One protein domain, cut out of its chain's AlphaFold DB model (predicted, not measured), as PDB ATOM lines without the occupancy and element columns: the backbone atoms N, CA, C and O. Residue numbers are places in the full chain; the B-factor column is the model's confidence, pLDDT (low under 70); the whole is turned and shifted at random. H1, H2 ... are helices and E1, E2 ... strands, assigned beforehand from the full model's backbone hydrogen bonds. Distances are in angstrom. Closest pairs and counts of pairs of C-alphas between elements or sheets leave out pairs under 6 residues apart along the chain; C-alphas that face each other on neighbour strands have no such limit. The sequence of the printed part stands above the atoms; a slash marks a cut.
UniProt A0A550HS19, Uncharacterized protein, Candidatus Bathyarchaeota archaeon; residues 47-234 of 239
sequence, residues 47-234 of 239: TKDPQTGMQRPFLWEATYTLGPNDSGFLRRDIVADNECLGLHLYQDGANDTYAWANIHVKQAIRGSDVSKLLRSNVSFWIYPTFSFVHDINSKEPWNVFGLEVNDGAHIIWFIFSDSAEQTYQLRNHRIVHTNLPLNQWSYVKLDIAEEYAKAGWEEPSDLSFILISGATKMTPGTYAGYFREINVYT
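This is residues 47 to 234 of the 239 residues of an uncharacterized protein of Candidatus Bathyarchaeota archaeon (UniProt A0A550HS19). Two twisted sheets lie partly face to face as a sandwich, a seven-strand sheet on a five-strand one, with their strands crossed. Two short helices, H1 and H2, sit near each other at one end, and the edge strand E9 of the larger sheet is apart from the five strands of the other. The printed part has 188 residues, mostly strand, running E1 E2 E3 E4 E5 H1 E6 E7 E8 E9 E10 E11 H2 E12 E13. The larger sheet, E2-E5-E12-E7-E8-E10-E9, is mixed; the smaller, E3-E4-E13-E6-E11, is antiparallel. The whole is compact, with a radius of gyration of the C-alphas of 16.0 A and spans of 41 by 41 by 33 A.

E1 is residues 55 to 57, its first C-alpha at (326.663, 409.845, 658.827). E2 is 61 to 65, E3 71 to 79, E4 82 to 91 and E5 100 to 110, the last 28.1 A long. H1 is 112 to 118, E6 121 to 128, E7 143 to 150, E8 155 to 161, E9 166 to 170, E10 173 to 179 and E11 186 to 190. H2 is 192 to 199. E12 is 206 to 216, 28.2 A long. E13, residues 221 to 233, is 36.5 A long and ends at C-alpha (352.763, 406.365, 648.819).

In the larger sheet E5 and E12 are antiparallel at 169 degrees, with N 103 and O 213 2.8 A apart. E8 and E10 are parallel at 21 degrees, with N 157 and O 174 2.8 A apart. In the other sheet E3 and E4 form a hairpin, with N 73 and O 88 2.9 A apart. E13 and E6 are antiparallel, with N 123 and O 231 2.8 A apart. The strands of the two sheets stand at 47 degrees, and the facing parts are 8.8 A centre to centre. E1 pairs with no named strand; its closest C-alphas to E3 are those of Gln 55 and Leu 74, 5.9 A apart. H2 is on the larger sheet, over E8 and E10, at a height over the sheet of 9.5 A. H1 is on it too, over E5, and stands up from the sheet. The helices are close but not clearly touching, the closest C-alphas being those of Leu 118 and Ala 193, 5.0 A apart. In both, every O i to N i+4 pair is within hydrogen-bond range.

The C-alphas of Asn 95 and Thr 234, 46.8 A apart, are the two farthest from each other. The printed part has no cut. The long link is E6 to E7, residues 129 to 142. The mean pLDDT of the printed part is 96.4, and no printed residue is under 70.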
ATOM      1  N   THR A  47     331.191 408.167 661.823       96.44
ATOM      2  CA  THR A  47     330.621 408.900 662.946       96.44
ATOM      3  C   THR A  47     329.364 409.627 662.485       96.44
ATOM      4  O   THR A  47     329.093 409.718 661.285       96.44
ATOM      5  N   LYS A  48     328.585 410.136 663.434       94.94
ATOM      6  CA  LYS A  48     327.485 411.049 663.137       94.94
ATOM      7  C   LYS A  48     327.966 412.478 663.298       94.94
ATOM      8  O   LYS A  48     328.693 412.797 664.239       94.94
ATOM      9  N   ASP A  49     327.566 413.332 662.374       90.25
ATOM     10  CA  ASP A  49     327.690 414.762 662.558       90.25
ATOM     11  C   ASP A  49     326.789 415.203 663.731       90.25
ATOM     12  O   ASP A  49     325.609 414.850 663.752       90.25
ATOM     13  N   PRO A  50     327.319 415.919 664.736       89.25
ATOM     14  CA  PRO A  50     326.543 416.283 665.917       89.25
ATOM     15  C   PRO A  50     325.472 417.346 665.638       89.25
ATOM     16  O   PRO A  50     324.541 417.464 666.430       89.25
ATOM     17  N   GLN A  51     325.593 418.120 664.555       89.25
ATOM     18  CA  GLN A  51     324.637 419.169 664.200       89.25
ATOM     19  C   GLN A  51     323.511 418.622 663.325       89.25
ATOM     20  O   GLN A  51     322.344 418.909 663.577       89.25
ATOM     21  N   THR A  52     323.845 417.819 662.312       88.75
ATOM     22  CA  THR A  52     322.861 417.316 661.337       88.75
ATOM     23  C   THR A  52     322.370 415.900 661.637       88.75
ATOM     24  O   THR A  52     321.360 415.464 661.090       88.75
ATOM     25  N   GLY A  53     323.088 415.141 662.471       91.50
ATOM     26  CA  GLY A  53     322.827 413.722 662.727       91.50
ATOM     27  C   GLY A  53     323.197 412.786 661.568       91.50
ATOM     28  O   GLY A  53     323.089 411.564 661.721       91.50
ATOM     29  N   MET A  54     323.645 413.329 660.428       92.12
ATOM     30  CA  MET A  54     324.007 412.563 659.235       92.12
ATOM     31  C   MET A  54     325.299 411.771 659.450       92.12
ATOM     32  O   MET A  54     326.176 412.168 660.218       92.12
ATOM     33  N   GLN A  55     325.432 410.631 658.770       95.19
ATOM     34  CA  GLN A  55     326.663 409.845 658.827       95.19
ATOM     35  C   GLN A  55     327.766 410.480 657.977       95.19
ATOM     36  O   GLN A  55     327.505 411.039 656.915       95.19
ATOM     37  N   ARG A  56     329.011 410.346 658.436       96.25
ATOM     38  CA  ARG A  56     330.221 410.701 657.687       96.25
ATOM     39  C   ARG A  56     331.380 409.776 658.063       96.25
ATOM     40  O   ARG A  56     331.391 409.263 659.189       96.25
ATOM     41  N   PRO A  57     332.374 409.569 657.187       97.69
ATOM     42  CA  PRO A  57     333.597 408.884 657.579       97.69
ATOM     43  C   PRO A  57     334.276 409.617 658.742       97.69
ATOM     44  O   PRO A  57     334.347 410.844 658.783       97.69
ATOM     45  N   PHE A  58     334.775 408.864 659.718       96.44
ATOM     46  CA  PHE A  58     335.502 409.434 660.848       96.44
ATOM     47  C   PHE A  58     336.737 410.198 660.346       96.44
ATOM     48  O   PHE A  58     337.457 409.676 659.496       96.44
ATOM     49  N   LEU A  59     336.965 411.406 660.882       95.38
ATOM     50  CA  LEU A  59     338.021 412.359 660.480       95.38
ATOM     51  C   LEU A  59     337.862 412.983 659.082       95.38
ATOM     52  O   LEU A  59     338.782 413.633 658.598       95.38
ATOM     53  N   TRP A  60     336.691 412.836 658.462       97.44
ATOM     54  CA  TRP A  60     336.320 413.556 657.244       97.44
ATOM     55  C   TRP A  60     335.151 414.486 657.520       97.44
ATOM     56  O   TRP A  60     334.233 414.134 658.260       97.44
ATOM     57  N   GLU A  61     335.163 415.668 656.924       96.81
ATOM     58  CA  GLU A  61     334.016 416.576 656.898       96.81
ATOM     59  C   GLU A  61     333.052 416.143 655.792       96.81
ATOM     60  O   GLU A  61     333.478 415.624 654.765       96.81
ATOM     61  N   ALA A  62     331.751 416.333 656.002       97.62
ATOM     62  CA  ALA A  62     330.738 416.076 654.986       97.62
ATOM     63  C   ALA A  62     329.851 417.311 654.861       97.62
ATOM     64  O   ALA A  62     329.322 417.793 655.862       97.62
ATOM     65  N   THR A  63     329.694 417.810 653.642       97.00
ATOM     66  CA  THR A  63     328.806 418.935 653.336       97.00
ATOM     67  C   THR A  63     327.887 418.563 652.187       97.00
ATOM     68  O   THR A  63     328.270 417.790 651.307       97.00
ATOM     69  N   TYR A  64     326.672 419.097 652.235       96.69
ATOM     70  CA  TYR A  64     325.601 418.796 651.298       96.69
ATOM     71  C   TYR A  64     325.002 420.115 650.821       96.69
ATOM     72  O   TYR A  64     324.608 420.941 651.646       96.69
ATOM     73  N   THR A  65     324.916 420.301 649.509       96.31
ATOM     74  CA  THR A  65     324.098 421.358 648.900       96.31
ATOM     75  C   THR A  65     322.900 420.662 648.288       96.31
ATOM     76  O   THR A  65     323.096 419.837 647.405       96.31
ATOM     77  N   LEU A  66     321.694 420.916 648.791       96.31
ATOM     78  CA  LEU A  66     320.472 420.223 648.373       96.31
ATOM     79  C   LEU A  66     319.334 421.244 648.271       96.31
ATOM     80  O   LEU A  66     319.168 422.058 649.185       96.31
ATOM     81  N   GLY A  67     318.568 421.192 647.181       95.25
ATOM     82  CA  GLY A  67     317.283 421.869 647.065       95.25
ATOM     83  C   GLY A  67     316.196 421.212 647.932       95.25
ATOM     84  O   GLY A  67     316.434 420.183 648.570       95.25
ATOM     85  N   PRO A  68     314.981 421.789 647.993       95.44
ATOM     86  CA  PRO A  68     313.929 421.356 648.915       95.44
ATOM     87  C   PRO A  68     313.472 419.897 648.768       95.44
ATOM     88  O   PRO A  68     313.074 419.309 649.774       95.44
ATOM     89  N   ASN A  69     313.520 419.315 647.562       96.88
ATOM     90  CA  ASN A  69     313.173 417.900 647.339       96.88
ATOM     91  C   ASN A  69     314.351 417.050 646.845       96.88
ATOM     92  O   ASN A  69     314.168 415.881 646.496       96.88
ATOM     93  N   ASP A  70     315.557 417.611 646.860       97.81
ATOM     94  CA  ASP A  70     316.767 416.834 646.658       97.81
ATOM     95  C   ASP A  70     317.060 416.008 647.910       97.81
ATOM     96  O   ASP A  70     316.652 416.332 649.029       97.81
ATOM     97  N   SER A  71     317.818 414.928 647.746       97.62
ATOM     98  CA  SER A  71     318.316 414.183 648.899       97.62
ATOM     99  C   SER A  71     319.747 413.735 648.683       97.62
ATOM    100  O   SER A  71     320.177 413.471 647.565       97.62
ATOM    101  N   GLY A  72     320.506 413.668 649.768       97.69
ATOM    102  CA  GLY A  72     321.895 413.253 649.743       97.69
ATOM    103  C   GLY A  72     322.251 412.569 651.048       97.69
ATOM    104  O   GLY A  72     321.876 413.046 652.120       97.69
ATOM    105  N   PHE A  73     322.956 411.447 650.978       97.75
ATOM    106  CA  PHE A  73     323.466 410.779 652.168       97.75
ATOM    107  C   PHE A  73     324.743 409.995 651.879       97.75
ATOM    108  O   PHE A  73     324.994 409.516 650.772       97.75
ATOM    109  N   LEU A  74     325.545 409.841 652.929       98.44
ATOM    110  CA  LEU A  74     326.700 408.957 652.953       98.44
ATOM    111  C   LEU A  74     326.347 407.683 653.703       98.44
ATOM    112  O   LEU A  74     325.677 407.720 654.741       98.44
ATOM    113  N   ARG A  75     326.840 406.550 653.213       95.75
ATOM    114  CA  ARG A  75     326.646 405.263 653.878       95.75
ATOM    115  C   ARG A  75     327.861 404.369 653.697       95.75
ATOM    116  O   ARG A  75     328.596 404.483 652.721       95.75
ATOM    117  N   ARG A  76     328.058 403.458 654.648       97.12
ATOM    118  CA  ARG A  76     328.881 402.275 654.410       97.12
ATOM    119  C   ARG A  76     328.076 401.267 653.602       97.12
ATOM    120  O   ARG A  76     327.050 400.796 654.086       97.12
ATOM    121  N   ASP A  77     328.575 400.909 652.432       97.75
ATOM    122  CA  ASP A  77     327.954 399.918 651.560       97.75
ATOM    123  C   ASP A  77     328.838 398.692 651.363       97.75
ATOM    124  O   ASP A  77     330.029 398.700 651.678       97.75
ATOM    125  N   ILE A  78     328.228 397.636 650.828       98.00
ATOM    126  CA  ILE A  78     328.915 396.465 650.293       98.00
ATOM    127  C   ILE A  78     328.530 396.363 648.818       98.00
ATOM    128  O   ILE A  78     327.362 396.143 648.502       98.00
ATOM    129  N   VAL A  79     329.502 396.529 647.922       98.06
ATOM    130  CA  VAL A  79     329.303 396.447 646.465       98.06
ATOM    131  C   VAL A  79     330.269 395.417 645.901       98.06
ATOM    132  O   VAL A  79     331.481 395.546 646.083       98.06
ATOM    133  N   ALA A  80     329.738 394.385 645.236       96.50
ATOM    134  CA  ALA A  80     330.515 393.238 644.757       96.50
ATOM    135  C   ALA A  80     331.475 392.702 645.844       96.50
ATOM    136  O   ALA A  80     332.686 392.661 645.646       96.50
ATOM    137  N   ASP A  81     330.926 392.406 647.028       96.75
ATOM    138  CA  ASP A  81     331.628 391.875 648.210       96.75
ATOM    139  C   ASP A  81     332.721 392.771 648.822       96.75
ATOM    140  O   ASP A  81     333.509 392.327 649.658       96.75
ATOM    141  N   ASN A  82     332.767 394.056 648.459       97.44
ATOM    142  CA  ASN A  82     333.717 395.015 649.021       97.44
ATOM    143  C   ASN A  82     333.000 396.051 649.897       97.44
ATOM    144  O   ASN A  82     332.131 396.774 649.408       97.44
ATOM    145  N   GLU A  83     333.400 396.161 651.171       97.69
ATOM    146  CA  GLU A  83     333.014 397.298 652.021       97.69
ATOM    147  C   GLU A  83     333.572 398.603 651.435       97.69
ATOM    148  O   GLU A  83     334.756 398.688 651.105       97.69
ATOM    149  N   CYS A  84     332.728 399.624 651.325       98.31
ATOM    150  CA  CYS A  84     333.084 400.901 650.717       98.31
ATOM    151  C   CYS A  84     332.284 402.073 651.303       98.31
ATOM    152  O   CYS A  84     331.282 401.897 652.003       98.31
ATOM    153  N   LEU A  85     332.745 403.288 651.009       98.69
ATOM    154  CA  LEU A  85     331.979 404.515 651.176       98.69
ATOM    155  C   LEU A  85     331.102 404.727 649.939       98.69
ATOM    156  O   LEU A  85     331.637 404.872 648.843       98.69
ATOM    157  N   GLY A  86     329.785 404.786 650.130       98.56
ATOM    158  CA  GLY A  86     328.821 405.186 649.107       98.56
ATOM    159  C   GLY A  86     328.397 406.643 649.268       98.56
ATOM    160  O   GLY A  86     328.022 407.072 650.365       98.56
ATOM    161  N   LEU A  87     328.449 407.390 648.167       98.81
ATOM    162  CA  LEU A  87     327.869 408.725 648.019       98.81
ATOM    163  C   LEU A  87     326.568 408.563 647.234       98.81
ATOM    164  O   LEU A  87     326.623 408.162 646.075       98.81
ATOM    165  N   HIS A  88     325.424 408.846 647.861       98.62
ATOM    166  CA  HIS A  88     324.096 408.679 647.259       98.62
ATOM    167  C   HIS A  88     323.391 410.017 647.173       98.62
ATOM    168  O   HIS A  88     323.107 410.621 648.206       98.62
ATOM    169  N   LEU A  89     323.085 410.451 645.960       98.56
ATOM    170  CA  LEU A  89     322.481 411.738 645.664       98.56
ATOM    171  C   LEU A  89     321.237 411.548 644.793       98.56
ATOM    172  O   LEU A  89     321.222 410.728 643.879       98.56
ATOM    173  N   TYR A  90     320.204 412.333 645.051       98.50
ATOM    174  CA  TYR A  90     319.039 412.489 644.197       98.50
ATOM    175  C   TYR A  90     318.845 413.971 643.888       98.50
ATOM    176  O   TYR A  90     318.857 414.789 644.810       98.50
ATOM    177  N   GLN A  91     318.672 414.280 642.603       98.19
ATOM    178  CA  GLN A  91     318.394 415.615 642.080       98.19
ATOM    179  C   GLN A  91     317.038 415.600 641.366       98.19
ATOM    180  O   GLN A  91     316.847 414.808 640.437       98.19
ATOM    181  N   ASP A  92     316.101 416.437 641.813       97.50
ATOM    182  CA  ASP A  92     314.699 416.413 641.375       97.50
ATOM    183  C   ASP A  92     314.439 417.153 640.044       97.50
ATOM    184  O   ASP A  92     313.426 416.906 639.383       97.50
ATOM    185  N   GLY A  93     315.366 418.010 639.607       96.69
ATOM    186  CA  GLY A  93     315.245 418.802 638.383       96.69
ATOM    187  C   GLY A  93     314.357 420.034 638.530       96.69
ATOM    188  O   GLY A  93     313.983 420.647 637.522       96.69
ATOM    189  N   ALA A  94     313.989 420.408 639.756       94.31
ATOM    190  CA  ALA A  94     313.174 421.578 640.008       94.31
ATOM    191  C   ALA A  94     313.898 422.852 639.560       94.31
ATOM    192  O   ALA A  94     315.111 423.029 639.687       94.31
ATOM    193  N   ASN A  95     313.126 423.797 639.025       89.44
ATOM    194  CA  ASN A  95     313.647 425.115 638.698       89.44
ATOM    195  C   ASN A  95     313.623 426.022 639.934       89.44
ATOM    196  O   ASN A  95     312.856 426.985 639.986       89.44
ATOM    197  N   ASP A  96     314.443 425.695 640.927       90.31
ATOM    198  CA  ASP A  96     314.621 426.494 642.136       90.31
ATOM    199  C   ASP A  96     315.962 427.263 642.128       90.31
ATOM    200  O   ASP A  96     316.633 427.393 641.093       90.31
ATOM    201  N   THR A  97     316.312 427.861 643.272       90.88
ATOM    202  CA  THR A  97     317.539 428.652 643.448       90.88
ATOM    203  C   THR A  97     318.815 427.810 643.487       90.88
ATOM    204  O   THR A  97     319.906 428.363 643.336       90.88
ATOM    205  N   TYR A  98     318.710 426.500 643.704       90.69
ATOM    206  CA  TYR A  98     319.825 425.573 643.790       90.69
ATOM    207  C   TYR A  98     320.129 425.031 642.394       90.69
ATOM    208  O   TYR A  98     319.427 424.203 641.829       90.69
ATOM    209  N   ALA A  99     321.215 425.518 641.794       93.12
ATOM    210  CA  ALA A  99     321.637 425.028 640.482       93.12
ATOM    211  C   ALA A  99     322.192 423.588 640.529       93.12
ATOM    212  O   ALA A  99     322.250 422.928 639.491       93.12
ATOM    213  N   TRP A 100     322.601 423.131 641.716       96.56
ATOM    214  CA  TRP A 100     323.264 421.857 641.968       96.56
ATOM    215  C   TRP A 100     322.741 421.205 643.246       96.56
ATOM    216  O   TRP A 100     322.645 421.871 644.279       96.56
ATOM    217  N   ALA A 101     322.565 419.885 643.190       97.94
ATOM    218  CA  ALA A 101     322.694 419.021 644.352       97.94
ATOM    219  C   ALA A 101     324.119 418.452 644.403       97.94
ATOM    220  O   ALA A 101     324.647 418.018 643.376       97.94
ATOM    221  N   ASN A 102     324.759 418.439 645.572       97.69
ATOM    222  CA  ASN A 102     326.087 417.849 645.739       97.69
ATOM    223  C   ASN A 102     326.332 417.261 647.132       97.69
ATOM    224  O   ASN A 102     325.702 417.629 648.125       97.69
ATOM    225  N   ILE A 103     327.294 416.341 647.170       98.50
ATOM    226  CA  ILE A 103     327.875 415.745 648.367       98.50
ATOM    227  C   ILE A 103     329.382 415.914 648.272       98.50
ATOM    228  O   ILE A 103     330.002 415.393 647.346       98.50
ATOM    229  N   HIS A 104     329.969 416.602 649.245       98.50
ATOM    230  CA  HIS A 104     331.412 416.780 649.370       98.50
ATOM    231  C   HIS A 104     331.898 416.107 650.654       98.50
ATOM    232  O   HIS A 104     331.466 416.480 651.748       98.50
ATOM    233  N   VAL A 105     332.819 415.150 650.528       98.50
ATOM    234  CA  VAL A 105     333.487 414.480 651.653       98.50
ATOM    235  C   VAL A 105     334.943 414.917 651.685       98.50
ATOM    236  O   VAL A 105     335.732 414.516 650.836       98.50
ATOM    237  N   LYS A 106     335.297 415.767 652.647       98.06
ATOM    238  CA  LYS A 106     336.507 416.593 652.617       98.06
ATOM    239  C   LYS A 106     337.511 416.236 653.711       98.06
ATOM    240  O   LYS A 106     337.140 416.005 654.863       98.06
ATOM    241  N   GLN A 107     338.792 416.310 653.361       97.38
ATOM    242  CA  GLN A 107     339.914 416.417 654.290       97.38
ATOM    243  C   GLN A 107     340.799 417.599 653.873       97.38
ATOM    244  O   GLN A 107     341.142 417.744 652.702       97.38
ATOM    245  N   ALA A 108     341.131 418.479 654.817       97.06
ATOM    246  CA  ALA A 108     342.062 419.576 654.564       97.06
ATOM    247  C   ALA A 108     343.504 419.098 654.780       97.06
ATOM    248  O   ALA A 108     343.794 418.476 655.799       97.06
ATOM    249  N   ILE A 109     344.393 419.429 653.847       95.75
ATOM    250  CA  ILE A 109     345.819 419.092 653.873       95.75
ATOM    251  C   ILE A 109     346.589 420.409 653.791       95.75
ATOM    252  O   ILE A 109     346.233 421.284 653.002       95.75
ATOM    253  N   ARG A 110     347.588 420.595 654.659       94.56
ATOM    254  CA  ARG A 110     348.215 421.905 654.884       94.56
ATOM    255  C   ARG A 110     349.729 421.829 655.012       94.56
ATOM    256  O   ARG A 110     350.274 420.839 655.497       94.56
ATOM    257  N   GLY A 111     350.396 422.914 654.639       93.00
ATOM    258  CA  GLY A 111     351.835 423.098 654.785       93.00
ATOM    259  C   GLY A 111     352.654 421.985 654.128       93.00
ATOM    260  O   GLY A 111     352.414 421.598 652.986       93.00
ATOM    261  N   SER A 112     353.628 421.441 654.864       91.62
ATOM    262  CA  SER A 112     354.543 420.414 654.345       91.62
ATOM    263  C   SER A 112     353.844 419.138 653.872       91.62
ATOM    264  O   SER A 112     354.396 418.424 653.037       91.62
ATOM    265  N   ASP A 113     352.650 418.842 654.386       92.88
ATOM    266  CA  ASP A 113     351.899 417.648 653.996       92.88
ATOM    267  C   ASP A 113     351.331 417.771 652.578       92.88
ATOM    268  O   ASP A 113     351.241 416.767 651.874       92.88
ATOM    269  N   VAL A 114     351.052 418.990 652.103       95.19
ATOM    270  CA  VAL A 114     350.673 419.216 650.700       95.19
ATOM    271  C   VAL A 114     351.833 418.863 649.782       95.19
ATOM    272  O   VAL A 114     351.676 418.060 648.867       95.19
ATOM    273  N   SER A 115     353.033 419.363 650.076       92.50
ATOM    274  CA  SER A 115     354.221 419.033 649.288       92.50
ATOM    275  C   SER A 115     354.567 417.541 649.312       92.50
ATOM    276  O   SER A 115     355.121 417.035 648.337       92.50
ATOM    277  N   LYS A 116     354.275 416.829 650.412       92.44
ATOM    278  CA  LYS A 116     354.419 415.366 650.479       92.44
ATOM    279  C   LYS A 116     353.369 414.662 649.615       92.44
ATOM    280  O   LYS A 116     353.716 413.712 648.919       92.44
ATOM    281  N   LEU A 117     352.115 415.122 649.638       94.50
ATOM    282  CA  LEU A 117     351.036 414.581 648.808       94.50
ATOM    283  C   LEU A 117     351.341 414.748 647.318       94.50
ATOM    284  O   LEU A 117     351.243 413.777 646.579       94.50
ATOM    285  N   LEU A 118     351.755 415.946 646.898       94.62
ATOM    286  CA  LEU A 118     352.068 416.265 645.500       94.62
ATOM    287  C   LEU A 118     353.251 415.448 644.957       94.62
ATOM    288  O   LEU A 118     353.283 415.120 643.781       94.62
ATOM    289  N   ARG A 119     354.195 415.053 645.818       92.31
ATOM    290  CA  ARG A 119     355.315 414.161 645.457       92.31
ATOM    291  C   ARG A 119     354.996 412.672 645.589       92.31
ATOM    292  O   ARG A 119     355.876 411.837 645.384       92.31
ATOM    293  N   SER A 120     353.785 412.327 646.009       91.75
ATOM    294  CA  SER A 120     353.367 410.945 646.218       91.75
ATOM    295  C   SER A 120     352.463 410.474 645.090       91.75
ATOM    296  O   SER A 120     351.708 411.241 644.504       91.75
ATOM    297  N   ASN A 121     352.470 409.168 644.851       90.44
ATOM    298  CA  ASN A 121     351.448 408.533 644.039       90.44
ATOM    299  C   ASN A 121     350.160 408.445 644.857       90.44
ATOM    300  O   ASN A 121     350.136 407.821 645.924       90.44
ATOM    301  N   VAL A 122     349.087 409.041 644.342       95.88
ATOM    302  CA  VAL A 122     347.747 408.932 644.919       95.88
ATOM    303  C   VAL A 122     346.957 407.938 644.086       95.88
ATOM    304  O   VAL A 122     346.900 408.033 642.865       95.88
ATOM    305  N   SER A 123     346.347 406.949 644.727       97.19
ATOM    306  CA  SER A 123     345.581 405.930 644.018       97.19
ATOM    307  C   SER A 123     344.314 405.532 644.742       97.19
ATOM    308  O   SER A 123     344.208 405.662 645.961       97.19
ATOM    309  N   PHE A 124     343.351 405.036 643.977       98.12
ATOM    310  CA  PHE A 124     342.004 404.780 644.447       98.12
ATOM    311  C   PHE A 124     341.470 403.459 643.921       98.12
ATOM    312  O   PHE A 124     341.792 403.039 642.812       98.12
ATOM    313  N   TRP A 125     340.575 402.860 644.702       98.50
ATOM    314  CA  TRP A 125     339.643 401.841 644.232       98.50
ATOM    315  C   TRP A 125     338.240 402.434 644.139       98.50
ATOM    316  O   TRP A 125     337.673 402.834 645.162       98.50
ATOM    317  N   ILE A 126     337.700 402.488 642.922       98.50
ATOM    318  CA  ILE A 126     336.509 403.272 642.569       98.50
ATOM    319  C   ILE A 126     335.495 402.400 641.830       98.50
ATOM    320  O   ILE A 126     335.881 401.527 641.054       98.50
ATOM    321  N   TYR A 127     334.209 402.652 642.064       98.69
ATOM    322  CA  TYR A 127     333.092 402.024 641.359       98.69
ATOM    323  C   TYR A 127     332.104 403.116 640.906       98.69
ATOM    324  O   TYR A 127     331.258 403.544 641.701       98.69
ATOM    325  N   PRO A 128     332.224 403.631 639.668       98.44
ATOM    326  CA  PRO A 128     331.258 404.578 639.113       98.44
ATOM    327  C   PRO A 128     329.985 403.841 638.671       98.44
ATOM    328  O   PRO A 128     330.066 402.716 638.181       98.44
ATOM    329  N   THR A 129     328.804 404.450 638.818       98.62
ATOM    330  CA  THR A 129     327.531 403.837 638.358       98.62
ATOM    331  C   THR A 129     326.818 404.611 637.258       98.62
ATOM    332  O   THR A 129     325.831 404.127 636.708       98.62
ATOM    333  N   PHE A 130     327.316 405.796 636.912       98.38
ATOM    334  CA  PHE A 130     326.708 406.671 635.923       98.38
ATOM    335  C   PHE A 130     327.771 407.378 635.084       98.38
ATOM    336  O   PHE A 130     328.880 407.638 635.551       98.38
ATOM    337  N   SER A 131     327.409 407.693 633.843       97.62
ATOM    338  CA  SER A 131     328.263 408.428 632.912       97.62
ATOM    339  C   SER A 131     328.328 409.914 633.253       97.62
ATOM    340  O   SER A 131     327.361 410.503 633.751       97.62
ATOM    341  N   PHE A 132     329.457 410.539 632.926       97.62
ATOM    342  CA  PHE A 132     329.610 411.985 632.991       97.62
ATOM    343  C   PHE A 132     328.830 412.671 631.863       97.62
ATOM    344  O   PHE A 132     328.843 412.231 630.714       97.62
ATOM    345  N   VAL A 133     328.170 413.775 632.190       97.06
ATOM    346  CA  VAL A 133     327.364 414.587 631.284       97.06
ATOM    347  C   VAL A 133     327.773 416.043 631.459       97.06
ATOM    348  O   VAL A 133     327.937 416.526 632.578       97.06
ATOM    349  N   HIS A 134     327.928 416.749 630.343       96.25
ATOM    350  CA  HIS A 134     328.296 418.160 630.302       96.25
ATOM    351  C   HIS A 134     327.615 418.862 629.125       96.25
ATOM    352  O   HIS A 134     327.215 418.220 628.149       96.25
ATOM    353  N   ASP A 135     327.530 420.187 629.194       95.94
ATOM    354  CA  ASP A 135     327.059 421.005 628.081       95.94
ATOM    355  C   ASP A 135     328.035 420.918 626.898       95.94
ATOM    356  O   ASP A 135     329.232 421.180 627.026       95.94
ATOM    357  N   ILE A 136     327.534 420.576 625.712       92.81
ATOM    358  CA  ILE A 136     328.393 420.342 624.546       92.81
ATOM    359  C   ILE A 136     329.156 421.594 624.085       92.81
ATOM    360  O   ILE A 136     330.250 421.453 623.529       92.81
ATOM    361  N   ASN A 137     328.608 422.787 624.335       94.38
ATOM    362  CA  ASN A 137     329.144 424.066 623.882       94.38
ATOM    363  C   ASN A 137     330.059 424.693 624.935       94.38
ATOM    364  O   ASN A 137     331.205 425.013 624.631       94.38
ATOM    365  N   SER A 138     329.567 424.870 626.164       94.62
ATOM    366  CA  SER A 138     330.336 425.510 627.239       94.62
ATOM    367  C   SER A 138     331.308 424.557 627.928       94.62
ATOM    368  O   SER A 138     332.220 425.021 628.605       94.62
ATOM    369  N   LYS A 139     331.126 423.241 627.746       95.25
ATOM    370  CA  LYS A 139     331.843 422.176 628.462       95.25
ATOM    371  C   LYS A 139     331.597 422.158 629.970       95.25
ATOM    372  O   LYS A 139     332.274 421.424 630.678       95.25
ATOM    373  N   GLU A 140     330.615 422.915 630.453       94.94
ATOM    374  CA  GLU A 140     330.253 422.938 631.869       94.94
ATOM    375  C   GLU A 140     329.664 421.580 632.294       94.94
ATOM    376  O   GLU A 140     328.721 421.101 631.651       94.94
ATOM    377  N   PRO A 141     330.184 420.959 633.367       96.06
ATOM    378  CA  PRO A 141     329.626 419.744 633.949       96.06
ATOM    379  C   PRO A 141     328.144 419.888 634.303       96.06
ATOM    380  O   PRO A 141     327.730 420.884 634.895       96.06
ATOM    381  N   TRP A 142     327.346 418.867 634.004       97.62
ATOM    382  CA  TRP A 142     325.975 418.743 634.506       97.62
ATOM    383  C   TRP A 142     325.857 417.720 635.624       97.62
ATOM    384  O   TRP A 142     324.957 417.840 636.445       97.62
ATOM    385  N   ASN A 143     326.769 416.759 635.702       98.31
ATOM    386  CA  ASN A 143     326.925 415.880 636.850       98.31
ATOM    387  C   ASN A 143     328.407 415.606 637.104       98.31
ATOM    388  O   ASN A 143     329.264 415.979 636.310       98.31
ATOM    389  N   VAL A 144     328.723 414.972 638.226       98.31
ATOM    390  CA  VAL A 144     330.090 414.574 638.550       98.31
ATOM    391  C   VAL A 144     330.089 413.430 639.554       98.31
ATOM    392  O   VAL A 144     329.289 413.395 640.490       98.31
ATOM    393  N   PHE A 145     331.011 412.496 639.370       98.75
ATOM    394  CA  PHE A 145     331.476 411.583 640.405       98.75
ATOM    395  C   PHE A 145     332.992 411.520 640.303       98.75
ATOM    396  O   PHE A 145     333.530 411.269 639.222       98.75
ATOM    397  N   GLY A 146     333.684 411.840 641.392       98.44
ATOM    398  CA  GLY A 146     335.076 412.226 641.246       98.44
ATOM    399  C   GLY A 146     335.823 412.559 642.522       98.44
ATOM    400  O   GLY A 146     335.314 412.450 643.639       98.44
ATOM    401  N   LEU A 147     337.053 413.004 642.301       98.62
ATOM    402  CA  LEU A 147     337.880 413.706 643.269       98.62
ATOM    403  C   LEU A 147     337.962 415.178 642.861       98.62
ATOM    404  O   LEU A 147     338.315 415.483 641.726       98.62
ATOM    405  N   GLU A 148     337.712 416.074 643.805       98.69
ATOM    406  CA  GLU A 148     338.052 417.489 643.720       98.69
ATOM    407  C   GLU A 148     339.297 417.779 644.568       98.69
ATOM    408  O   GLU A 148     339.370 417.431 645.751       98.69
ATOM    409  N   VAL A 149     340.269 418.451 643.956       98.44
ATOM    410  CA  VAL A 149     341.393 419.103 644.630       98.44
ATOM    411  C   VAL A 149     341.174 420.603 644.525       98.44
ATOM    412  O   VAL A 149     341.046 421.131 643.424       98.44
ATOM    413  N   ASN A 150     341.098 421.283 645.664       98.38
ATOM    414  CA  ASN A 150     340.741 422.699 645.721       98.38
ATOM    415  C   ASN A 150     341.671 423.451 646.674       98.38
ATOM    416  O   ASN A 150     341.639 423.214 647.885       98.38
ATOM    417  N   ASP A 151     342.489 424.352 646.135       97.69
ATOM    418  CA  ASP A 151     343.447 425.164 646.901       97.69
ATOM    419  C   ASP A 151     342.905 426.556 647.291       97.69
ATOM    420  O   ASP A 151     343.594 427.353 647.924       97.69
ATOM    421  N   GLY A 152     341.648 426.852 646.942       96.81
ATOM    422  CA  GLY A 152     340.994 428.142 647.162       96.81
ATOM    423  C   GLY A 152     341.151 429.148 646.015       96.81
ATOM    424  O   GLY A 152     340.349 430.079 645.933       96.81
ATOM    425  N   ALA A 153     342.117 428.959 645.113       97.25
ATOM    426  CA  ALA A 153     342.309 429.755 643.896       97.25
ATOM    427  C   ALA A 153     341.983 428.962 642.617       97.25
ATOM    428  O   ALA A 153     341.432 429.517 641.656       97.25
ATOM    429  N   HIS A 154     342.290 427.669 642.633       98.12
ATOM    430  CA  HIS A 154     342.162 426.715 641.548       98.12
ATOM    431  C   HIS A 154     341.452 425.447 642.015       98.12
ATOM    432  O   HIS A 154     341.496 425.053 643.185       98.12
ATOM    433  N   ILE A 155     340.794 424.799 641.058       98.25
ATOM    434  CA  ILE A 155     340.071 423.550 641.262       98.25
ATOM    435  C   ILE A 155     340.525 422.558 640.197       98.25
ATOM    436  O   ILE A 155     340.584 422.905 639.017       98.25
ATOM    437  N   ILE A 156     340.812 421.324 640.598       98.62
ATOM    438  CA  ILE A 156     340.995 420.190 639.692       98.62
ATOM    439  C   ILE A 156     339.923 419.156 640.010       98.62
ATOM    440  O   ILE A 156     339.848 418.676 641.141       98.62
ATOM    441  N   TRP A 157     339.124 418.784 639.017       98.56
ATOM    442  CA  TRP A 157     338.241 417.625 639.088       98.56
ATOM    443  C   TRP A 157     338.833 416.466 638.306       98.56
ATOM    444  O   TRP A 157     339.044 416.566 637.099       98.56
ATOM    445  N   PHE A 158     339.023 415.342 638.986       98.50
ATOM    446  CA  PHE A 158     339.215 414.043 638.358       98.50
ATOM    447  C   PHE A 158     337.865 413.338 638.313       98.50
ATOM    448  O   PHE A 158     337.302 412.992 639.354       98.50
ATOM    449  N   ILE A 159     337.333 413.161 637.109       98.50
ATOM    450  CA  ILE A 159     335.999 412.616 636.868       98.50
ATOM    451  C   ILE A 159     336.116 411.150 636.468       98.50
ATOM    452  O   ILE A 159     336.787 410.813 635.493       98.50
ATOM    453  N   PHE A 160     335.417 410.287 637.199       98.38
ATOM    454  CA  PHE A 160     335.422 408.840 637.014       98.38
ATOM    455  C   PHE A 160     334.165 408.403 636.261       98.38
ATOM    456  O   PHE A 160     333.076 408.374 636.834       98.38
ATOM    457  N   SER A 161     334.298 408.071 634.978       97.38
ATOM    458  CA  SER A 161     333.166 407.660 634.133       97.38
ATOM    459  C   SER A 161     333.625 406.831 632.935       97.38
ATOM    460  O   SER A 161     334.813 406.782 632.648       97.38
ATOM    461  N   ASP A 162     332.693 406.249 632.187       97.56
ATOM    462  CA  ASP A 162     332.952 405.494 630.949       97.56
ATOM    463  C   ASP A 162     333.206 406.373 629.712       97.56
ATOM    464  O   ASP A 162     333.268 405.884 628.582       97.56
ATOM    465  N   SER A 163     333.337 407.686 629.906       93.25
ATOM    466  CA  SER A 163     333.679 408.613 628.832       93.25
ATOM    467  C   SER A 163     335.143 408.476 628.417       93.25
ATOM    468  O   SER A 163     336.001 408.071 629.200       93.25
ATOM    469  N   ALA A 164     335.441 408.862 627.175       92.69
ATOM    470  CA  ALA A 164     336.813 408.910 626.688       92.69
ATOM    471  C   ALA A 164     337.683 409.830 627.562       92.69
ATOM    472  O   ALA A 164     337.218 410.869 628.044       92.69
ATOM    473  N   GLU A 165     338.950 409.448 627.725       93.00
ATOM    474  CA  GLU A 165     339.931 410.276 628.419       93.00
ATOM    475  C   GLU A 165     340.072 411.617 627.704       93.00
ATOM    476  O   GLU A 165     340.278 411.698 626.491       93.00
ATOM    477  N   GLN A 166     339.929 412.680 628.477       94.50
ATOM    478  CA  GLN A 166     339.984 414.043 627.993       94.50
ATOM    479  C   GLN A 166     340.336 414.949 629.162       94.50
ATOM    480  O   GLN A 166     339.788 414.807 630.251       94.50
ATOM    481  N   THR A 167     341.183 415.936 628.902       96.62
ATOM    482  CA  THR A 167     341.463 416.999 629.859       96.62
ATOM    483  C   THR A 167     341.159 418.345 629.225       96.62
ATOM    484  O   THR A 167     341.521 418.591 628.073       96.62
ATOM    485  N   TYR A 168     340.475 419.216 629.956       96.31
ATOM    486  CA  TYR A 168     340.182 420.577 629.517       96.31
ATOM    487  C   TYR A 168     340.138 421.546 630.697       96.31
ATOM    488  O   TYR A 168     340.174 421.157 631.862       96.31
ATOM    489  N   GLN A 169     340.101 422.834 630.370       95.62
ATOM    490  CA  GLN A 169     340.225 423.922 631.327       95.62
ATOM    491  C   GLN A 169     339.042 424.887 631.181       95.62
ATOM    492  O   GLN A 169     338.794 425.415 630.098       95.62
ATOM    493  N   LEU A 170     338.349 425.149 632.287       94.62
ATOM    494  CA  LEU A 170     337.279 426.129 632.442       94.62
ATOM    495  C   LEU A 170     337.751 427.229 633.402       94.62
ATOM    496  O   LEU A 170     337.574 427.138 634.614       94.62
ATOM    497  N   ARG A 171     338.379 428.292 632.886       92.69
ATOM    498  CA  ARG A 171     338.989 429.351 633.724       92.69
ATOM    499  C   ARG A 171     339.979 428.739 634.739       92.69
ATOM    500  O   ARG A 171     340.946 428.108 634.326       92.69
ATOM    501  N   ASN A 172     339.713 428.861 636.042       95.44
ATOM    502  CA  ASN A 172     340.535 428.308 637.128       95.44
ATOM    503  C   ASN A 172     340.137 426.874 637.524       95.44
ATOM    504  O   ASN A 172     340.564 426.378 638.562       95.44
ATOM    505  N   HIS A 173     339.300 426.218 636.724       97.62
ATOM    506  CA  HIS A 173     338.802 424.878 636.979       97.62
ATOM    507  C   HIS A 173     339.298 423.921 635.895       97.62
ATOM    508  O   HIS A 173     338.930 424.036 634.727       97.62
ATOM    509  N   ARG A 174     340.160 422.985 636.271       97.94
ATOM    510  CA  ARG A 174     340.688 421.952 635.391       97.94
ATOM    511  C   ARG A 174     339.861 420.684 635.527       97.94
ATOM    512  O   ARG A 174     339.663 420.204 636.636       97.94
ATOM    513  N   ILE A 175     339.424 420.123 634.406       98.12
ATOM    514  CA  ILE A 175     338.651 418.883 634.363       98.12
ATOM    515  C   ILE A 175     339.483 417.797 633.693       98.12
ATOM    516  O   ILE A 175     339.903 417.965 632.549       98.12
ATOM    517  N   VAL A 176     339.687 416.684 634.390       98.06
ATOM    518  CA  VAL A 176     340.442 415.511 633.942       98.06
ATOM    519  C   VAL A 176     339.501 414.311 633.936       98.06
ATOM    520  O   VAL A 176     339.052 413.860 634.988       98.06
ATOM    521  N   HIS A 177     339.174 413.783 632.761       96.44
ATOM    522  CA  HIS A 177     338.373 412.568 632.636       96.44
ATOM    523  C   HIS A 177     339.268 411.341 632.722       96.44
ATOM    524  O   HIS A 177     340.194 411.176 631.926       96.44
ATOM    525  N   THR A 178     338.933 410.447 633.638       96.62
ATOM    526  CA  THR A 178     339.516 409.116 633.727       96.62
ATOM    527  C   THR A 178     338.489 408.108 633.226       96.62
ATOM    528  O   THR A 178     337.423 407.957 633.830       96.62
ATOM    529  N   ASN A 179     338.825 407.413 632.137       97.44
ATOM    530  CA  ASN A 179     337.968 406.384 631.561       97.44
ATOM    531  C   ASN A 179     337.956 405.140 632.454       97.44
ATOM    532  O   ASN A 179     338.948 404.417 632.539       97.44
ATOM    533  N   LEU A 180     336.824 404.892 633.105       98.00
ATOM    534  CA  LEU A 180     336.578 403.750 633.972       98.00
ATOM    535  C   LEU A 180     335.245 403.088 633.594       98.00
ATOM    536  O   LEU A 180     334.235 403.781 633.464       98.00
ATOM    537  N   PRO A 181     335.193 401.750 633.469       98.06
ATOM    538  CA  PRO A 181     333.942 401.056 633.193       98.06
ATOM    539  C   PRO A 181     332.924 401.286 634.316       98.06
ATOM    540  O   PRO A 181     333.255 401.212 635.504       98.06
ATOM    541  N   LEU A 182     331.663 401.516 633.941       98.56
ATOM    542  CA  LEU A 182     330.572 401.602 634.908       98.56
ATOM    543  C   LEU A 182     330.309 400.243 635.554       98.56
ATOM    544  O   LEU A 182     330.410 399.191 634.924       98.56
ATOM    545  N   ASN A 183     329.880 400.286 636.809       98.50
ATOM    546  CA  ASN A 183     329.478 399.132 637.596       98.50
ATOM    547  C   ASN A 183     330.584 398.079 637.789       98.50
ATOM    548  O   ASN A 183     330.313 396.887 637.966       98.50
ATOM    549  N   GLN A 184     331.840 398.527 637.814       98.38
ATOM    550  CA  GLN A 184     333.000 397.680 638.047       98.38
ATOM    551  C   GLN A 184     334.037 398.384 638.928       98.38
ATOM    552  O   GLN A 184     334.323 399.569 638.764       98.38
ATOM    553  N   TRP A 185     334.637 397.629 639.855       98.50
ATOM    554  CA  TRP A 185     335.765 398.114 640.647       98.50
ATOM    555  C   TRP A 185     336.984 398.324 639.756       98.50
ATOM    556  O   TRP A 185     337.486 397.378 639.149       98.50
ATOM    557  N   SER A 186     337.482 399.552 639.746       98.44
ATOM    558  CA  SER A 186     338.670 399.943 639.002       98.44
ATOM    559  C   SER A 186     339.714 400.542 639.934       98.44
ATOM    560  O   SER A 186     339.379 401.272 640.869       98.44
ATOM    561  N   TYR A 187     340.979 400.221 639.676       98.12
ATOM    562  CA  TYR A 187     342.112 400.851 640.339       98.12
ATOM    563  C   TYR A 187     342.656 401.968 639.454       98.12
ATOM    564  O   TYR A 187     343.012 401.718 638.305       98.12
ATOM    565  N   VAL A 188     342.730 403.182 639.993       97.00
ATOM    566  CA  VAL A 188     343.255 404.357 639.287       97.00
ATOM    567  C   VAL A 188     344.392 404.979 640.084       97.00
ATOM    568  O   VAL A 188     344.334 405.041 641.312       97.00
ATOM    569  N   LYS A 189     345.422 405.444 639.379       96.94
ATOM    570  CA  LYS A 189     346.479 406.303 639.917       96.94
ATOM    571  C   LYS A 189     346.302 407.703 639.345       96.94
ATOM    572  O   LYS A 189     346.039 407.832 638.155       96.94
ATOM    573  N   LEU A 190     346.440 408.714 640.190       95.62
ATOM    574  CA  LEU A 190     346.334 410.119 639.827       95.62
ATOM    575  C   LEU A 190     347.636 410.824 640.186       95.62
ATOM    576  O   LEU A 190     348.150 410.648 641.294       95.62
ATOM    577  N   ASP A 191     348.121 411.646 639.264       95.00
ATOM    578  CA  ASP A 191     349.240 412.551 639.494       95.00
ATOM    579  C   ASP A 191     348.702 413.980 639.618       95.00
ATOM    580  O   ASP A 191     348.353 414.638 638.640       95.00
ATOM    581  N   ILE A 192     348.552 414.438 640.860       96.50
ATOM    582  CA  ILE A 192     347.984 415.761 641.142       96.50
ATOM    583  C   ILE A 192     348.986 416.855 640.754       96.50
ATOM    584  O   ILE A 192     348.583 417.886 640.218       96.50
ATOM    585  N   ALA A 193     350.283 416.633 640.993       96.44
ATOM    586  CA  ALA A 193     351.324 417.610 640.691       96.44
ATOM    587  C   ALA A 193     351.482 417.817 639.183       96.44
ATOM    588  O   ALA A 193     351.606 418.955 638.726       96.44
ATOM    589  N   GLU A 194     351.405 416.739 638.400       96.38
ATOM    590  CA  GLU A 194     351.440 416.824 636.944       96.38
ATOM    591  C   GLU A 194     350.290 417.688 636.405       96.38
ATOM    592  O   GLU A 194     350.493 418.499 635.500       96.38
ATOM    593  N   GLU A 195     349.089 417.583 636.978       97.38
ATOM    594  CA  GLU A 195     347.950 418.388 636.533       97.38
ATOM    595  C   GLU A 195     348.073 419.873 636.911       97.38
ATOM    596  O   GLU A 195     347.689 420.723 636.104       97.38
ATOM    597  N   TYR A 196     348.686 420.207 638.054       97.44
ATOM    598  CA  TYR A 196     349.091 421.587 638.370       97.44
ATOM    599  C   TYR A 196     350.114 422.119 637.356       97.44
ATOM    600  O   TYR A 196     349.928 423.197 636.782       97.44
ATOM    601  N   ALA A 197     351.157 421.336 637.064       97.31
ATOM    602  CA  ALA A 197     352.205 421.718 636.121       97.31
ATOM    603  C   ALA A 197     351.657 421.925 634.698       97.31
ATOM    604  O   ALA A 197     351.955 422.932 634.054       97.31
ATOM    605  N   LYS A 198     350.794 421.018 634.216       97.06
ATOM    606  CA  LYS A 198     350.117 421.133 632.911       97.06
ATOM    607  C   LYS A 198     349.188 422.346 632.828       97.06
ATOM    608  O   LYS A 198     348.952 422.847 631.729       97.06
ATOM    609  N   ALA A 199     348.635 422.795 633.953       96.88
ATOM    610  CA  ALA A 199     347.812 423.999 634.021       96.88
ATOM    611  C   ALA A 199     348.638 425.296 634.101       96.88
ATOM    612  O   ALA A 199     348.081 426.382 633.940       96.88
ATOM    613  N   GLY A 200     349.954 425.197 634.324       97.00
ATOM    614  CA  GLY A 200     350.823 426.348 634.559       97.00
ATOM    615  C   GLY A 200     350.585 427.006 635.919       97.00
ATOM    616  O   GLY A 200     350.798 428.209 636.059       97.00
ATOM    617  N   TRP A 201     350.096 426.241 636.896       97.19
ATOM    618  CA  TRP A 201     349.824 426.716 638.249       97.19
ATOM    619  C   TRP A 201     350.988 426.409 639.184       97.19
ATOM    620  O   TRP A 201     351.666 425.393 639.043       97.19
ATOM    621  N   GLU A 202     351.205 427.291 640.155       96.31
ATOM    622  CA  GLU A 202     352.154 427.042 641.239       96.31
ATOM    623  C   GLU A 202     351.594 425.994 642.208       96.31
ATOM    624  O   GLU A 202     350.380 425.903 642.410       96.31
ATOM    625  N   GLU A 203     352.481 425.204 642.821       95.50
ATOM    626  CA  GLU A 203     352.077 424.257 643.859       95.50
ATOM    627  C   GLU A 203     351.498 425.007 645.072       95.50
ATOM    628  O   GLU A 203     352.141 425.928 645.591       95.50
ATOM    629  N   PRO A 204     350.313 424.618 645.568       97.00
ATOM    630  CA  PRO A 204     349.692 425.298 646.694       97.00
ATOM    631  C   PRO A 204     350.346 424.919 648.029       97.00
ATOM    632  O   PRO A 204     350.883 423.824 648.202       97.00
ATOM    633  N   SER A 205     350.237 425.806 649.022       95.88
ATOM    634  CA  SER A 205     350.614 425.502 650.412       95.88
ATOM    635  C   SER A 205     349.534 424.739 651.172       95.88
ATOM    636  O   SER A 205     349.828 424.065 652.157       95.88
ATOM    637  N   ASP A 206     348.282 424.864 650.742       96.69
ATOM    638  CA  ASP A 206     347.106 424.312 651.399       96.69
ATOM    639  C   ASP A 206     346.124 423.837 650.332       96.69
ATOM    640  O   ASP A 206     345.895 424.528 649.343       96.69
ATOM    641  N   LEU A 207     345.517 422.670 650.536       97.12
ATOM    642  CA  LEU A 207     344.455 422.190 649.661       97.12
ATOM    643  C   LEU A 207     343.391 421.411 650.424       97.12
ATOM    644  O   LEU A 207     343.603 420.863 651.508       97.12
ATOM    645  N   SER A 208     342.207 421.367 649.838       98.06
ATOM    646  CA  SER A 208     341.119 420.490 650.234       98.06
ATOM    647  C   SER A 208     341.084 419.305 649.284       98.06
ATOM    648  O   SER A 208     341.003 419.485 648.073       98.06
ATOM    649  N   PHE A 209     341.119 418.106 649.852       97.62
ATOM    650  CA  PHE A 209     340.973 416.847 649.138       97.62
ATOM    651  C   PHE A 209     339.551 416.330 649.350       97.62
ATOM    652  O   PHE A 209     339.163 416.045 650.489       97.62
ATOM    653  N   ILE A 210     338.744 416.294 648.291       98.69
ATOM    654  CA  ILE A 210     337.288 416.183 648.406       98.69
ATOM    655  C   ILE A 210     336.769 415.074 647.492       98.69
ATOM    656  O   ILE A 210     336.895 415.146 646.277       98.69
ATOM    657  N   LEU A 211     336.133 414.052 648.060       98.75
ATOM    658  CA  LEU A 211     335.368 413.078 647.280       98.75
ATOM    659  C   LEU A 211     334.012 413.690 646.950       98.75
ATOM    660  O   LEU A 211     333.326 414.168 647.860       98.75
ATOM    661  N   ILE A 212     333.635 413.673 645.675       98.62
ATOM    662  CA  ILE A 212     332.455 414.390 645.196       98.62
ATOM    663  C   ILE A 212     331.485 413.486 644.445       98.62
ATOM    664  O   ILE A 212     331.867 412.612 643.663       98.62
ATOM    665  N   SER A 213     330.201 413.747 644.664       98.62
ATOM    666  CA  SER A 213     329.117 413.361 643.770       98.62
ATOM    667  C   SER A 213     328.168 414.546 643.645       98.62
ATOM    668  O   SER A 213     327.829 415.168 644.651       98.62
ATOM    669  N   GLY A 214     327.772 414.893 642.426       98.31
ATOM    670  CA  GLY A 214     326.952 416.069 642.168       98.31
ATOM    671  C   GLY A 214     326.143 415.944 640.889       98.31
ATOM    672  O   GLY A 214     326.539 415.238 639.963       98.31
ATOM    673  N   ALA A 215     325.022 416.653 640.837       98.38
ATOM    674  CA  ALA A 215     324.197 416.796 639.649       98.38
ATOM    675  C   ALA A 215     323.483 418.147 639.644       98.38
ATOM    676  O   ALA A 215     323.041 418.647 640.678       98.38
ATOM    677  N   THR A 216     323.357 418.728 638.461       97.94
ATOM    678  CA  THR A 216     322.550 419.915 638.195       97.94
ATOM    679  C   THR A 216     321.110 419.524 637.919       97.94
ATOM    680  O   THR A 216     320.825 418.406 637.484       97.94
ATOM    681  N   LYS A 217     320.202 420.494 638.021       95.75
ATOM    682  CA  LYS A 217     318.812 420.328 637.573       95.75
ATOM    683  C   LYS A 217     318.653 419.976 636.084       95.75
ATOM    684  O   LYS A 217     317.582 419.543 635.677       95.75
ATOM    685  N   MET A 218     319.696 420.158 635.262       96.50
ATOM    686  CA  MET A 218     319.680 419.780 633.839       96.50
ATOM    687  C   MET A 218     319.780 418.266 633.636       96.50
ATOM    688  O   MET A 218     319.382 417.753 632.593       96.50
ATOM    689  N   THR A 219     320.290 417.551 634.637       96.81
ATOM    690  CA  THR A 219     320.382 416.093 634.664       96.81
ATOM    691  C   THR A 219     319.789 415.603 635.985       96.81
ATOM    692  O   THR A 219     320.531 415.320 636.925       96.81
ATOM    693  N   PRO A 220     318.452 415.566 636.110       97.31
ATOM    694  CA  PRO A 220     317.811 415.006 637.287       97.31
ATOM    695  C   PRO A 220     317.975 413.488 637.319       97.31
ATOM    696  O   PRO A 220     318.081 412.829 636.281       97.31
ATOM    697  N   GLY A 221     317.941 412.920 638.519       98.00
ATOM    698  CA  GLY A 221     318.035 411.480 638.706       98.00
ATOM    699  C   GLY A 221     318.712 411.076 640.004       98.00
ATOM    700  O   GLY A 221     319.029 411.900 640.862       98.00
ATOM    701  N   THR A 222     318.921 409.769 640.126       98.25
ATOM    702  CA  THR A 222     319.632 409.158 641.246       98.25
ATOM    703  C   THR A 222     321.060 408.852 640.828       98.25
ATOM    704  O   THR A 222     321.296 408.159 639.840       98.25
ATOM    705  N   TYR A 223     322.002 409.333 641.623       98.50
ATOM    706  CA  TYR A 223     323.431 409.219 641.414       98.50
ATOM    707  C   TYR A 223     324.040 408.484 642.598       98.50
ATOM    708  O   TYR A 223     323.843 408.866 643.752       98.50
ATOM    709  N   ALA A 224     324.784 407.420 642.311       98.25
ATOM    710  CA  ALA A 224     325.548 406.703 643.316       98.25
ATOM    711  C   ALA A 224     326.977 406.477 642.832       98.25
ATOM    712  O   ALA A 224     327.222 406.176 641.663       98.25
ATOM    713  N   GLY A 225     327.940 406.583 643.729       98.50
ATOM    714  CA  GLY A 225     329.311 406.217 643.418       98.50
ATOM    715  C   GLY A 225     330.053 405.809 644.674       98.50
ATOM    716  O   GLY A 225     329.725 406.266 645.774       98.50
ATOM    717  N   TYR A 226     331.023 404.909 644.510       98.75
ATOM    718  CA  TYR A 226     331.652 404.250 645.647       98.75
ATOM    719  C   TYR A 226     333.172 404.349 645.620       98.75
ATOM    720  O   TYR A 226     333.816 404.146 644.588       98.75
ATOM    721  N   PHE A 227     333.733 404.593 646.802       98.75
ATOM    722  CA  PHE A 227     335.166 404.574 647.069       98.75
ATOM    723  C   PHE A 227     335.471 403.478 648.084       98.75
ATOM    724  O   PHE A 227     334.935 403.478 649.195       98.75
ATOM    725  N   ARG A 228     336.343 402.535 647.729       98.38
ATOM    726  CA  ARG A 228     336.773 401.474 648.652       98.38
ATOM    727  C   ARG A 228     337.978 401.901 649.479       98.38
ATOM    728  O   ARG A 228     338.028 401.660 650.681       98.38
ATOM    729  N   GLU A 229     338.970 402.492 648.825       97.50
ATOM    730  CA  GLU A 229     340.256 402.806 649.441       97.50
ATOM    731  C   GLU A 229     340.958 403.952 648.712       97.50
ATOM    732  O   GLU A 229     340.870 404.040 647.486       97.50
ATOM    733  N   ILE A 230     341.684 404.771 649.477       97.75
ATOM    734  CA  ILE A 230     342.658 405.758 649.004       97.75
ATOM    735  C   ILE A 230     344.043 405.334 649.498       97.75
ATOM    736  O   ILE A 230     344.239 405.146 650.695       97.75
ATOM    737  N   ASN A 231     345.017 405.222 648.605       95.50
ATOM    738  CA  ASN A 231     346.405 404.933 648.953       95.50
ATOM    739  C   ASN A 231     347.297 406.093 648.526       95.50
ATOM    740  O   ASN A 231     347.243 406.515 647.373       95.50
ATOM    741  N   VAL A 232     348.142 406.558 649.446       93.06
ATOM    742  CA  VAL A 232     349.171 407.566 649.182       93.06
ATOM    743  C   VAL A 232     350.517 406.982 649.563       93.06
ATOM    744  O   VAL A 232     350.707 406.568 650.707       93.06
ATOM    745  N   TYR A 233     351.429 406.910 648.602       87.56
ATOM    746  CA  TYR A 233     352.763 406.365 648.819       87.56
ATOM    747  C   TYR A 233     353.791 407.073 647.940       87.56
ATOM    748  O   TYR A 233     353.526 407.420 646.790       87.56
ATOM    749  N   THR A 234     354.989 407.268 648.476       80.88
ATOM    750  CA  THR A 234     356.148 407.705 647.698       80.88
ATOM    751  C   THR A 234     356.825 406.450 647.155       80.88
ATOM    752  O   THR A 234     357.044 405.504 647.916       80.88
TER     753      THR A 234